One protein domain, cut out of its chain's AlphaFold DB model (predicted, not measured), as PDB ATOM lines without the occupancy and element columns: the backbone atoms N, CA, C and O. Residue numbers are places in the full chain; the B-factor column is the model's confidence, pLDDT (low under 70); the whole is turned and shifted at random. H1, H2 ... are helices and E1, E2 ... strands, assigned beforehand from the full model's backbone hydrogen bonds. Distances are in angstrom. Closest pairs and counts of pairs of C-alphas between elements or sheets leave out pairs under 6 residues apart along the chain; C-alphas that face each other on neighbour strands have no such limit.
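Overview. This is residues 34 to 132 of the 135 residues of the protein "Hypothetical protein" of Trieres chinensis (UniProt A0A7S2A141). Two helices, H1 and H2, lie side by side and run the same way along one side of a flat molecule; the strongly twisted sheet E4 E6 E7 and the small strand pair E1 E5 stretch away from them. The hairpin of E2 and E3 packs on the beginning of H1, where Phe 45 comes near Ala 53. The 99 printed residues include two named helices and seven named strands, in the order E1 E2 E3 H1 E4 E5 H2 E6 E7; the sheet E4 E6 E7 is mixed, and so is the class, helices and strands. The whole is only just compact, close to loose, with a radius of gyration of the C-alphas of 14.8 A and spans of 43 by 37 by 20 A.

Arrangement. E1, residues 34 to 36, and E5, residues 87 to 90, are parallel neighbours, with N 34 and O 87 2.8 A apart. E2, residues 43 to 45, and E3, residues 48 to 50, form an antiparallel hairpin, with N 45 and O 48 2.9 A apart. H1, residues 53 to 68, touches H2, residues 96 to 107, at a shallow tilt of 17 degrees; their closest C-alphas, of Ile 56 and Phe 98, are 5.7 A apart. In both helices every O i to N i+4 pair is within hydrogen-bond range. E4, residues 75 to 80, is parallel to E6, residues 111 to 119, with N 76 and O 111 2.8 A apart. E6 and E7, residues 125 to 131, form an antiparallel hairpin, with N 116 and O 129 2.8 A apart. H1 and H2 only graze this sheet, with residues 58 to 66 and 102 to 106.

Along the chain. E1 begins at C-alpha 34 (129.934, 192.757, 134.144). H1 spans 22.6 A, H2 16.7 A and E6 25.7 A. E7 ends at C-alpha 131 (122.207, 194.633, 139.855).

Size, cuts and confidence. The C-alphas farthest apart, of Gly 47 and Asp 122, are 44.8 A apart. The printed part has no cut, no link is long, and no printed residue is under 70 in pLDDT.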
ATOM      1  N   ALA A  34     129.942 192.328 135.536       92.94
ATOM      2  CA  ALA A  34     129.934 192.757 134.144       92.94
ATOM      3  C   ALA A  34     130.761 194.037 133.981       92.94
ATOM      4  O   ALA A  34     130.709 194.941 134.815       92.94
ATOM      5  N   ILE A  35     131.501 194.133 132.882       93.56
ATOM      6  CA  ILE A  35     132.382 195.268 132.612       93.56
ATOM      7  C   ILE A  35     132.030 195.922 131.280       93.56
ATOM      8  O   ILE A  35     131.725 195.247 130.295       93.56
ATOM      9  N   PHE A  36     132.089 197.249 131.244       94.50
ATOM     10  CA  PHE A  36     131.865 198.023 130.029       94.50
ATOM     11  C   PHE A  36     132.727 199.296 130.010       94.50
ATOM     12  O   PHE A  36     132.907 199.916 131.053       94.50
ATOM     13  N   PRO A  37     133.227 199.744 128.847       93.69
ATOM     14  CA  PRO A  37     133.295 199.012 127.588       93.69
ATOM     15  C   PRO A  37     134.377 197.926 127.645       93.69
ATOM     16  O   PRO A  37     135.439 198.128 128.226       93.69
ATOM     17  N   TRP A  38     134.121 196.787 127.001       89.12
ATOM     18  CA  TRP A  38     135.108 195.722 126.810       89.12
ATOM     19  C   TRP A  38     135.494 195.611 125.335       89.12
ATOM     20  O   TRP A  38     134.625 195.647 124.462       89.12
ATOM     21  N   GLY A  39     136.789 195.468 125.049       86.62
ATOM     22  CA  GLY A  39     137.298 195.297 123.690       86.62
ATOM     23  C   GLY A  39     138.695 195.878 123.492       86.62
ATOM     24  O   GLY A  39     139.368 196.284 124.437       86.62
ATOM     25  N   ARG A  40     139.138 195.924 122.231       88.94
ATOM     26  CA  ARG A  40     140.448 196.474 121.864       88.94
ATOM     27  C   ARG A  40     140.476 197.988 122.072       88.94
ATOM     28  O   ARG A  40     139.574 198.697 121.626       88.94
ATOM     29  N   VAL A  41     141.568 198.491 122.646       89.19
ATOM     30  CA  VAL A  41     141.862 199.929 122.721       89.19
ATOM     31  C   VAL A  41     142.260 200.441 121.330       89.19
ATOM     32  O   VAL A  41     143.432 200.488 120.947       89.19
ATOM     33  N   GLY A  42     141.246 200.743 120.521       87.94
ATOM     34  CA  GLY A  42     141.382 201.078 119.102       87.94
ATOM     35  C   GLY A  42     141.128 202.547 118.770       87.94
ATOM     36  O   GLY A  42     141.616 203.024 117.747       87.94
ATOM     37  N   GLN A  43     140.385 203.248 119.623       92.44
ATOM     38  CA  GLN A  43     139.838 204.567 119.329       92.44
ATOM     39  C   GLN A  43     140.644 205.663 120.023       92.44
ATOM     40  O   GLN A  43     141.334 205.413 121.012       92.44
ATOM     41  N   GLU A  44     140.531 206.879 119.508       93.94
ATOM     42  CA  GLU A  44     141.102 208.074 120.117       93.94
ATOM     43  C   GLU A  44     139.981 209.022 120.540       93.94
ATOM     44  O   GLU A  44     138.989 209.204 119.827       93.94
ATOM     45  N   PHE A  45     140.129 209.600 121.725       93.44
ATOM     46  CA  PHE A  45     139.246 210.621 122.253       93.44
ATOM     47  C   PHE A  45     140.090 211.637 123.023       93.44
ATOM     48  O   PHE A  45     140.744 211.269 123.995       93.44
ATOM     49  N   GLU A  46     140.103 212.891 122.563       92.50
ATOM     50  CA  GLU A  46     140.861 213.995 123.184       92.50
ATOM     51  C   GLU A  46     142.347 213.652 123.414       92.50
ATOM     52  O   GLU A  46     142.891 213.852 124.498       92.50
ATOM     53  N   GLY A  47     143.000 213.060 122.407       91.25
ATOM     54  CA  GLY A  47     144.410 212.655 122.479       91.25
ATOM     55  C   GLY A  47     144.684 211.419 123.345       91.25
ATOM     56  O   GLY A  47     145.834 211.010 123.487       91.25
ATOM     57  N   ARG A  48     143.651 210.784 123.918       91.31
ATOM     58  CA  ARG A  48     143.775 209.552 124.706       91.31
ATOM     59  C   ARG A  48     143.235 208.348 123.951       91.31
ATOM     60  O   ARG A  48     142.192 208.399 123.301       91.31
ATOM     61  N   ARG A  49     143.928 207.220 124.096       93.44
ATOM     62  CA  ARG A  49     143.491 205.925 123.572       93.44
ATOM     63  C   ARG A  49     142.385 205.352 124.459       93.44
ATOM     64  O   ARG A  49     142.543 205.270 125.673       93.44
ATOM     65  N   VAL A  50     141.269 204.960 123.849       94.94
ATOM     66  CA  VAL A  50     140.077 204.455 124.544       94.94
ATOM     67  C   VAL A  50     139.473 203.256 123.817       94.94
ATOM     68  O   VAL A  50     139.676 203.057 122.616       94.94
ATOM     69  N   VAL A  51     138.692 202.452 124.541       94.50
ATOM     70  CA  VAL A  51     137.903 201.366 123.934       94.50
ATOM     71  C   VAL A  51     136.708 201.935 123.168       94.50
ATOM     72  O   VAL A  51     136.413 201.480 122.067       94.50
ATOM     73  N   SER A  52     136.026 202.946 123.722       95.25
ATOM     74  CA  SER A  52     134.837 203.539 123.101       95.25
ATOM     75  C   SER A  52     134.750 205.049 123.321       95.25
ATOM     76  O   SER A  52     134.240 205.519 124.338       95.25
ATOM     77  N   ALA A  53     135.177 205.817 122.318       96.44
ATOM     78  CA  ALA A  53     134.978 207.265 122.264       96.44
ATOM     79  C   ALA A  53     133.481 207.619 122.241       96.44
ATOM     80  O   ALA A  53     133.047 208.601 122.839       96.44
ATOM     81  N   ARG A  54     132.668 206.781 121.583       96.00
ATOM     82  CA  ARG A  54     131.208 206.934 121.520       96.00
ATOM     83  C   ARG A  54     130.566 206.870 122.905       96.00
ATOM     84  O   ARG A  54     129.698 207.684 123.194       96.00
ATOM     85  N   ALA A  55     130.976 205.922 123.748       96.06
ATOM     86  CA  ALA A  55     130.409 205.776 125.087       96.06
ATOM     87  C   ALA A  55     130.698 207.007 125.962       96.06
ATOM     88  O   ALA A  55     129.797 207.504 126.628       96.06
ATOM     89  N   ILE A  56     131.920 207.543 125.882       97.44
ATOM     90  CA  ILE A  56     132.317 208.759 126.604       97.44
ATOM     91  C   ILE A  56     131.489 209.969 126.146       97.44
ATOM     92  O   ILE A  56     130.936 210.688 126.975       97.44
ATOM     93  N   LYS A  57     131.325 210.161 124.827       97.75
ATOM     94  CA  LYS A  57     130.482 211.241 124.279       97.75
ATOM     95  C   LYS A  57     129.042 211.166 124.786       97.75
ATOM     96  O   LYS A  57     128.475 212.190 125.144       97.75
ATOM     97  N   HIS A  58     128.460 209.967 124.847       97.75
ATOM     98  CA  HIS A  58     127.088 209.792 125.337       97.75
ATOM     99  C   HIS A  58     126.937 210.157 126.811       97.75
ATOM    100  O   HIS A  58     125.964 210.817 127.159       97.75
ATOM    101  N   LEU A  59     127.903 209.804 127.663       98.00
ATOM    102  CA  LEU A  59     127.883 210.217 129.070       98.00
ATOM    103  C   LEU A  59     127.910 211.741 129.214       98.00
ATOM    104  O   LEU A  59     127.086 212.306 129.932       98.00
ATOM    105  N   ARG A  60     128.800 212.414 128.478       97.81
ATOM    106  CA  ARG A  60     128.881 213.879 128.488       97.81
ATOM    107  C   ARG A  60     127.605 214.535 127.962       97.81
ATOM    108  O   ARG A  60     127.121 215.483 128.569       97.81
ATOM    109  N   ASN A  61     127.013 213.983 126.905       97.94
ATOM    110  CA  ASN A  61     125.735 214.465 126.384       97.94
ATOM    111  C   ASN A  61     124.611 214.334 127.421       97.94
ATOM    112  O   ASN A  61     123.807 215.249 127.551       97.94
ATOM    113  N   LEU A  62     124.550 213.232 128.177       98.25
ATOM    114  CA  LEU A  62     123.546 213.062 129.234       98.25
ATOM    115  C   LEU A  62     123.718 214.097 130.347       98.25
ATOM    116  O   LEU A  62     122.733 214.689 130.777       98.25
ATOM    117  N   VAL A  63     124.956 214.359 130.767       98.00
ATOM    118  CA  VAL A  63     125.260 215.437 131.719       98.00
ATOM    119  C   VAL A  63     124.795 216.793 131.179       98.00
ATOM    120  O   VAL A  63     124.149 217.556 131.896       98.00
ATOM    121  N   ASP A  64     125.078 217.087 129.908       98.00
ATOM    122  CA  ASP A  64     124.659 218.338 129.275       98.00
ATOM    123  C   ASP A  64     123.132 218.469 129.181       98.00
ATOM    124  O   ASP A  64     122.612 219.562 129.408       98.00
ATOM    125  N   VAL A  65     122.408 217.381 128.891       97.62
ATOM    126  CA  VAL A  65     120.935 217.358 128.901       97.62
ATOM    127  C   VAL A  65     120.409 217.668 130.299       97.62
ATOM    128  O   VAL A  65     119.606 218.585 130.444       97.62
ATOM    129  N   GLY A  66     120.915 216.993 131.336       96.56
ATOM    130  CA  GLY A  66     120.493 217.244 132.721       96.56
ATOM    131  C   GLY A  66     120.770 218.676 133.188       96.56
ATOM    132  O   GLY A  66     120.015 219.230 133.980       96.56
ATOM    133  N   ARG A  67     121.821 219.315 132.655       96.06
ATOM    134  CA  ARG A  67     122.118 220.729 132.923       96.06
ATOM    135  C   ARG A  67     121.168 221.684 132.195       96.06
ATOM    136  O   ARG A  67     120.808 222.718 132.749       96.06
ATOM    137  N   ARG A  68     120.836 221.399 130.933       97.44
ATOM    138  CA  ARG A  68     120.009 222.277 130.082       97.44
ATOM    139  C   ARG A  68     118.520 222.158 130.385       97.44
ATOM    140  O   ARG A  68     117.795 223.129 130.199       97.44
ATOM    141  N   GLU A  69     118.083 220.993 130.848       96.56
ATOM    142  CA  GLU A  69     116.684 220.668 131.103       96.56
ATOM    143  C   GLU A  69     116.495 220.238 132.568       96.56
ATOM    144  O   GLU A  69     116.484 219.045 132.861       96.56
ATOM    145  N   PRO A  70     116.300 221.180 133.514       91.12
ATOM    146  CA  PRO A  70     116.238 220.869 134.949       91.12
ATOM    147  C   PRO A  70     115.087 219.939 135.367       91.12
ATOM    148  O   PRO A  70     115.098 219.401 136.469       91.12
ATOM    149  N   GLN A  71     114.073 219.781 134.509       94.62
ATOM    150  CA  GLN A  71     112.930 218.885 134.727       94.62
ATOM    151  C   GLN A  71     113.173 217.469 134.180       94.62
ATOM    152  O   GLN A  71     112.395 216.556 134.453       94.62
ATOM    153  N   THR A  72     114.252 217.270 133.419       95.06
ATOM    154  CA  THR A  72     114.627 215.987 132.829       95.06
ATOM    155  C   THR A  72     115.709 215.347 133.693       95.06
ATOM    156  O   THR A  72     116.745 215.953 133.954       95.06
ATOM    157  N   ARG A  73     115.514 214.088 134.105       95.50
ATOM    158  CA  ARG A  73     116.564 213.291 134.756       95.50
ATOM    159  C   ARG A  73     117.189 212.332 133.740       95.50
ATOM    160  O   ARG A  73     116.551 211.336 133.396       95.50
ATOM    161  N   PRO A  74     118.422 212.580 133.266       98.12
ATOM    162  CA  PRO A  74     119.099 211.669 132.355       98.12
ATOM    163  C   PRO A  74     119.411 210.346 133.057       98.12
ATOM    164  O   PRO A  74     119.775 210.328 134.236       98.12
ATOM    165  N   VAL A  75     119.300 209.239 132.322       98.06
ATOM    166  CA  VAL A  75     119.551 207.893 132.846       98.06
ATOM    167  C   VAL A  75     120.481 207.131 131.907       98.06
ATOM    168  O   VAL A  75     120.259 207.092 130.698       98.06
ATOM    169  N   VAL A  76     121.501 206.484 132.468       97.56
ATOM    170  CA  VAL A  76     122.290 205.442 131.804       97.56
ATOM    171  C   VAL A  76     121.803 204.095 132.312       97.56
ATOM    172  O   VAL A  76     121.846 203.828 133.513       97.56
ATOM    173  N   VAL A  77     121.369 203.238 131.391       97.38
ATOM    174  CA  VAL A  77     120.920 201.879 131.706       97.38
ATOM    175  C   VAL A  77     121.903 200.869 131.129       97.38
ATOM    176  O   VAL A  77     122.094 200.803 129.914       97.38
ATOM    177  N   PHE A  78     122.492 200.045 131.989       97.06
ATOM    178  CA  PHE A  78     123.241 198.866 131.572       97.06
ATOM    179  C   PHE A  78     122.314 197.655 131.492       97.06
ATOM    180  O   PHE A  78     121.719 197.250 132.489       97.06
ATOM    181  N   VAL A  79     122.227 197.047 130.312       96.12
ATOM    182  CA  VAL A  79     121.531 195.770 130.115       96.12
ATOM    183  C   VAL A  79     122.565 194.650 130.159       96.12
ATOM    184  O   VAL A  79     123.403 194.521 129.265       96.12
ATOM    185  N   VAL A  80     122.532 193.854 131.224       95.25
ATOM    186  CA  VAL A  80     123.522 192.808 131.484       95.25
ATOM    187  C   VAL A  80     123.047 191.497 130.875       95.25
ATOM    188  O   VAL A  80     122.233 190.780 131.455       95.25
ATOM    189  N   ASN A  81     123.595 191.170 129.702       91.75
ATOM    190  CA  ASN A  81     123.297 189.954 128.933       91.75
ATOM    191  C   ASN A  81     123.988 188.696 129.488       91.75
ATOM    192  O   ASN A  81     124.495 187.867 128.733       91.75
ATOM    193  N   ARG A  82     124.051 188.566 130.814       87.62
ATOM    194  CA  ARG A  82     124.643 187.414 131.495       87.62
ATOM    195  C   ARG A  82     123.954 187.232 132.844       87.62
ATOM    196  O   ARG A  82     124.045 188.096 133.713       87.62
ATOM    197  N   SER A  83     123.234 186.125 132.998       86.62
ATOM    198  CA  SER A  83     122.367 185.876 134.157       86.62
ATOM    199  C   SER A  83     123.125 185.557 135.451       86.62
ATOM    200  O   SER A  83     122.534 185.585 136.521       86.62
ATOM    201  N   ASP A  84     124.421 185.260 135.375       88.62
ATOM    202  CA  ASP A  84     125.282 184.995 136.533       88.62
ATOM    203  C   ASP A  84     125.979 186.260 137.064       88.62
ATOM    204  O   ASP A  84     126.680 186.186 138.067       88.62
ATOM    205  N   CYS A  85     125.815 187.424 136.428       90.56
ATOM    206  CA  CYS A  85     126.421 188.659 136.918       90.56
ATOM    207  C   CYS A  85     125.693 189.201 138.154       90.56
ATOM    208  O   CYS A  85     124.476 189.369 138.163       90.56
ATOM    209  N   GLU A  86     126.459 189.560 139.172       93.00
ATOM    210  CA  GLU A  86     126.002 190.118 140.445       93.00
ATOM    211  C   GLU A  86     126.169 191.642 140.503       93.00
ATOM    212  O   GLU A  86     125.579 192.289 141.358       93.00
ATOM    213  N   SER A  87     126.967 192.240 139.611       94.44
ATOM    214  CA  SER A  87     127.179 193.694 139.542       94.44
ATOM    215  C   SER A  87     127.674 194.148 138.167       94.44
ATOM    216  O   SER A  87     128.009 193.317 137.320       94.44
ATOM    217  N   VAL A  88     127.737 195.464 137.940       94.94
ATOM    218  CA  VAL A  88     128.318 196.091 136.737       94.94
ATOM    219  C   VAL A  88     129.318 197.166 137.134       94.94
ATOM    220  O   VAL A  88     129.093 197.863 138.117       94.94
ATOM    221  N   ARG A  89     130.388 197.358 136.356       95.19
ATOM    222  CA  ARG A  89     131.278 198.520 136.488       95.19
ATOM    223  C   ARG A  89     131.877 198.986 135.167       95.19
ATOM    224  O   ARG A  89     131.883 198.260 134.168       95.19
ATOM    225  N   GLY A  90     132.464 200.180 135.199       94.38
ATOM    226  CA  GLY A  90     133.397 200.626 134.172       94.38
ATOM    227  C   GLY A  90     134.628 199.711 134.091       94.38
ATOM    228  O   GLY A  90     135.189 199.337 135.122       94.38
ATOM    229  N   CYS A  91     135.075 199.346 132.886       92.75
ATOM    230  CA  CYS A  91     136.350 198.641 132.703       92.75
ATOM    231  C   CYS A  91     137.516 199.632 132.818       92.75
ATOM    232  O   CYS A  91     138.000 200.155 131.815       92.75
ATOM    233  N   GLU A  92     137.940 199.915 134.045       90.56
ATOM    234  CA  GLU A  92     139.051 200.824 134.337       90.56
ATOM    235  C   GLU A  92     140.369 200.351 133.709       90.56
ATOM    236  O   GLU A  92     141.139 201.162 133.203       90.56
ATOM    237  N   GLU A  93     140.582 199.038 133.643       89.06
ATOM    238  CA  GLU A  93     141.806 198.424 133.128       89.06
ATOM    239  C   GLU A  93     142.011 198.690 131.635       89.06
ATOM    240  O   GLU A  93     143.130 198.939 131.189       89.06
ATOM    241  N   ALA A  94     140.933 198.640 130.846       88.06
ATOM    242  CA  ALA A  94     140.999 198.855 129.402       88.06
ATOM    243  C   ALA A  94     140.627 200.290 129.001       88.06
ATOM    244  O   ALA A  94     141.058 200.781 127.957       88.06
ATOM    245  N   CYS A  95     139.787 200.966 129.786       91.88
ATOM    246  CA  CYS A  95     139.220 202.262 129.436       91.88
ATOM    247  C   CYS A  95     139.044 203.162 130.676       91.88
ATOM    248  O   CYS A  95     137.915 203.534 131.009       91.88
ATOM    249  N   PRO A  96     140.147 203.591 131.322       93.44
ATOM    250  CA  PRO A  96     140.093 204.371 132.563       93.44
ATOM    251  C   PRO A  96     139.366 205.710 132.388       93.44
ATOM    252  O   PRO A  96     138.663 206.161 133.285       93.44
ATOM    253  N   LEU A  97     139.459 206.324 131.199       95.56
ATOM    254  CA  LEU A  97     138.710 207.546 130.894       95.56
ATOM    255  C   LEU A  97     137.192 207.320 130.938       95.56
ATOM    256  O   LEU A  97     136.472 208.160 131.457       95.56
ATOM    257  N   PHE A  98     136.699 206.184 130.438       96.25
ATOM    258  CA  PHE A  98     135.266 205.896 130.512       96.25
ATOM    259  C   PHE A  98     134.811 205.676 131.956       96.25
ATOM    260  O   PHE A  98     133.763 206.188 132.330       96.25
ATOM    261  N   ALA A  99     135.584 204.940 132.763       95.50
ATOM    262  CA  ALA A  99     135.250 204.715 134.170       95.50
ATOM    263  C   ALA A  99     135.154 206.045 134.942       95.50
ATOM    264  O   ALA A  99     134.156 206.296 135.617       95.50
ATOM    265  N   ALA A 100     136.125 206.941 134.741       96.75
ATOM    266  CA  ALA A 100     136.113 208.278 135.333       96.75
ATOM    267  C   ALA A 100     134.909 209.122 134.872       96.75
ATOM    268  O   ALA A 100     134.256 209.772 135.686       96.75
ATOM    269  N   GLU A 101     134.580 209.097 133.578       97.75
ATOM    270  CA  GLU A 101     133.431 209.830 133.028       97.75
ATOM    271  C   GLU A 101     132.095 209.260 133.518       97.75
ATOM    272  O   GLU A 101     131.159 210.017 133.758       97.75
ATOM    273  N   LEU A 102     131.996 207.941 133.722       98.19
ATOM    274  CA  LEU A 102     130.801 207.299 134.270       98.19
ATOM    275  C   LEU A 102     130.554 207.741 135.715       98.19
ATOM    276  O   LEU A 102     129.434 208.132 136.052       98.19
ATOM    277  N   LYS A 103     131.606 207.735 136.543       98.06
ATOM    278  CA  LYS A 103     131.552 208.245 137.914       98.06
ATOM    279  C   LYS A 103     131.190 209.731 137.944       98.06
ATOM    280  O   LYS A 103     130.256 210.120 138.639       98.06
ATOM    281  N   SER A 104     131.846 210.544 137.114       98.06
ATOM    282  CA  SER A 104     131.559 211.979 137.016       98.06
ATOM    283  C   SER A 104     130.127 212.264 136.555       98.06
ATOM    284  O   SER A 104     129.493 213.196 137.047       98.06
ATOM    285  N   ALA A 105     129.586 211.476 135.623       98.06
ATOM    286  CA  ALA A 105     128.203 211.619 135.181       98.06
ATOM    287  C   ALA A 105     127.215 211.339 136.321       98.06
ATOM    288  O   ALA A 105     126.267 212.106 136.506       98.06
ATOM    289  N   ALA A 106     127.463 210.293 137.115       98.00
ATOM    290  CA  ALA A 106     126.649 209.970 138.282       98.00
ATOM    291  C   ALA A 106     126.667 211.091 139.334       98.00
ATOM    292  O   ALA A 106     125.612 211.519 139.800       98.00
ATOM    293  N   GLU A 107     127.852 211.628 139.643       97.88
ATOM    294  CA  GLU A 107     128.026 212.768 140.556       97.88
ATOM    295  C   GLU A 107     127.295 214.030 140.064       97.88
ATOM    296  O   GLU A 107     126.797 214.818 140.865       97.88
ATOM    297  N   LYS A 108     127.166 214.203 138.743       97.44
ATOM    298  CA  LYS A 108     126.440 215.316 138.104       97.44
ATOM    299  C   LYS A 108     124.937 215.060 137.937       97.44
ATOM    300  O   LYS A 108     124.265 215.815 137.239       97.44
ATOM    301  N   GLY A 109     124.398 214.017 138.568       96.44
ATOM    302  CA  GLY A 109     122.957 213.761 138.642       96.44
ATOM    303  C   GLY A 109     122.398 212.824 137.570       96.44
ATOM    304  O   GLY A 109     121.189 212.572 137.561       96.44
ATOM    305  N   VAL A 110     123.242 212.258 136.700       98.25
ATOM    306  CA  VAL A 110     122.815 211.196 135.780       98.25
ATOM    307  C   VAL A 110     122.532 209.933 136.589       98.25
ATOM    308  O   VAL A 110     123.394 209.426 137.303       98.25
ATOM    309  N   LEU A 111     121.320 209.393 136.489       98.19
ATOM    310  CA  LEU A 111     120.978 208.142 137.159       98.19
ATOM    311  C   LEU A 111     121.649 206.974 136.433       98.19
ATOM    312  O   LEU A 111     121.403 206.759 135.251       98.19
ATOM    313  N   VAL A 112     122.467 206.198 137.137       98.12
ATOM    314  CA  VAL A 112     123.128 205.019 136.568       98.12
ATOM    315  C   VAL A 112     122.505 203.766 137.168       98.12
ATOM    316  O   VAL A 112     122.591 203.539 138.371       98.12
ATOM    317  N   VAL A 113     121.856 202.960 136.330       98.00
ATOM    318  CA  VAL A 113     121.180 201.722 136.743       98.00
ATOM    319  C   VAL A 113     121.612 200.557 135.869       98.00
ATOM    320  O   VAL A 113     122.015 200.732 134.718       98.00
ATOM    321  N   ALA A 114     121.508 199.348 136.410       97.56
ATOM    322  CA  ALA A 114     121.778 198.131 135.669       97.56
ATOM    323  C   ALA A 114     120.692 197.088 135.912       97.56
ATOM    324  O   ALA A 114     120.282 196.843 137.049       97.56
ATOM    325  N   PHE A 115     120.266 196.449 134.829       97.06
ATOM    326  CA  PHE A 115     119.292 195.372 134.840       97.06
ATOM    327  C   PHE A 115     119.897 194.138 134.200       97.06
ATOM    328  O   PHE A 115     120.440 194.188 133.093       97.06
ATOM    329  N   ARG A 116     119.798 193.019 134.906       95.75
ATOM    330  CA  ARG A 116     120.169 191.716 134.388       95.75
ATOM    331  C   ARG A 116     119.028 191.156 133.569       95.75
ATOM    332  O   ARG A 116     117.855 191.342 133.899       95.75
ATOM    333  N   VAL A 117     119.382 190.476 132.489       95.62
ATOM    334  CA  VAL A 117     118.425 189.731 131.683       95.62
ATOM    335  C   VAL A 117     118.819 188.266 131.621       95.62
ATOM    336  O   VAL A 117     120.002 187.915 131.610       95.62
ATOM    337  N   ARG A 118     117.806 187.406 131.562       94.56
ATOM    338  CA  ARG A 118     117.962 185.963 131.433       94.56
ATOM    339  C   ARG A 118     117.486 185.526 130.061       94.56
ATOM    340  O   ARG A 118     116.343 185.781 129.687       94.56
ATOM    341  N   TRP A 119     118.370 184.857 129.337       92.75
ATOM    342  CA  TRP A 119     118.066 184.248 128.051       92.75
ATOM    343  C   TRP A 119     117.644 182.797 128.245       92.75
ATOM    344  O   TRP A 119     118.224 182.081 129.061       92.75
ATOM    345  N   THR A 120     116.654 182.355 127.484       93.88
ATOM    346  CA  THR A 120     116.284 180.943 127.376       93.88
ATOM    347  C   THR A 120     116.898 180.319 126.126       93.88
ATOM    348  O   THR A 120     117.309 181.014 125.195       93.88
ATOM    349  N   ALA A 121     116.967 178.986 126.093       93.81
ATOM    350  CA  ALA A 121     117.549 178.245 124.971       93.81
ATOM    351  C   ALA A 121     116.797 178.462 123.641       93.81
ATOM    352  O   ALA A 121     117.403 178.375 122.578       93.81
ATOM    353  N   ASP A 122     115.502 178.792 123.697       95.44
ATOM    354  CA  ASP A 122     114.654 179.144 122.549       95.44
ATOM    355  C   ASP A 122     114.762 180.627 122.133       95.44
ATOM    356  O   ASP A 122     114.004 181.090 121.285       95.44
ATOM    357  N   GLY A 123     115.705 181.381 122.708       93.56
ATOM    358  CA  GLY A 123     116.019 182.750 122.292       93.56
ATOM    359  C   GLY A 123     115.106 183.834 122.868       93.56
ATOM    360  O   GLY A 123     115.176 184.978 122.417       93.56
ATOM    361  N   LYS A 124     114.269 183.520 123.863       95.50
ATOM    362  CA  LYS A 124     113.486 184.532 124.586       95.50
ATOM    363  C   LYS A 124     114.339 185.188 125.671       95.50
ATOM    364  O   LYS A 124     115.261 184.575 126.214       95.50
ATOM    365  N   VAL A 125     114.018 186.439 125.990       95.00
ATOM    366  CA  VAL A 125     114.710 187.238 127.005       95.00
ATOM    367  C   VAL A 125     113.719 187.730 128.052       95.00
ATOM    368  O   VAL A 125     112.641 188.219 127.721       95.00
ATOM    369  N   TYR A 126     114.098 187.596 129.318       95.50
ATOM    370  CA  TYR A 126     113.289 187.996 130.464       95.50
ATOM    371  C   TYR A 126     114.080 188.935 131.364       95.50
ATOM    372  O   TYR A 126     115.300 188.809 131.498       95.50
ATOM    373  N   PHE A 127     113.373 189.861 132.002       95.62
ATOM    374  CA  PHE A 127     113.929 190.662 133.083       95.62
ATOM    375  C   PHE A 127     114.324 189.755 134.258       95.62
ATOM    376  O   PHE A 127     113.534 188.916 134.685       95.62
ATOM    377  N   ASP A 128     115.538 189.933 134.777       94.56
ATOM    378  CA  ASP A 128     116.140 189.084 135.811       94.56
ATOM    379  C   ASP A 128     116.680 189.908 136.995       94.56
ATOM    380  O   ASP A 128     117.677 189.562 137.632       94.56
ATOM    381  N   GLY A 129     116.012 191.026 137.283       95.38
ATOM    382  CA  GLY A 129     116.314 191.895 138.417       95.38
ATOM    383  C   GLY A 129     117.338 192.990 138.124       95.38
ATOM    384  O   GLY A 129     118.029 193.005 137.104       95.38
ATOM    385  N   SER A 130     117.428 193.947 139.045       96.81
ATOM    386  CA  SER A 130     118.486 194.955 139.052       96.81
ATOM    387  C   SER A 130     119.760 194.410 139.687       96.81
ATOM    388  O   SER A 130     119.698 193.614 140.623       96.81
ATOM    389  N   VAL A 131     120.907 194.900 139.232       95.38
ATOM    390  CA  VAL A 131     122.207 194.633 139.855       95.38
ATOM    391  C   VAL A 131     122.892 195.952 140.215       95.38
ATOM    392  O   VAL A 131     122.693 196.949 139.516       95.38
ATOM    393  N   PRO A 132     123.689 196.000 141.294       96.69
ATOM    394  CA  PRO A 132     124.424 197.198 141.668       96.69
ATOM    395  C   PRO A 132     125.417 197.621 140.581       96.69
ATOM    396  O   PRO A 132     126.122 196.791 139.995       96.69
TER     397      PRO A 132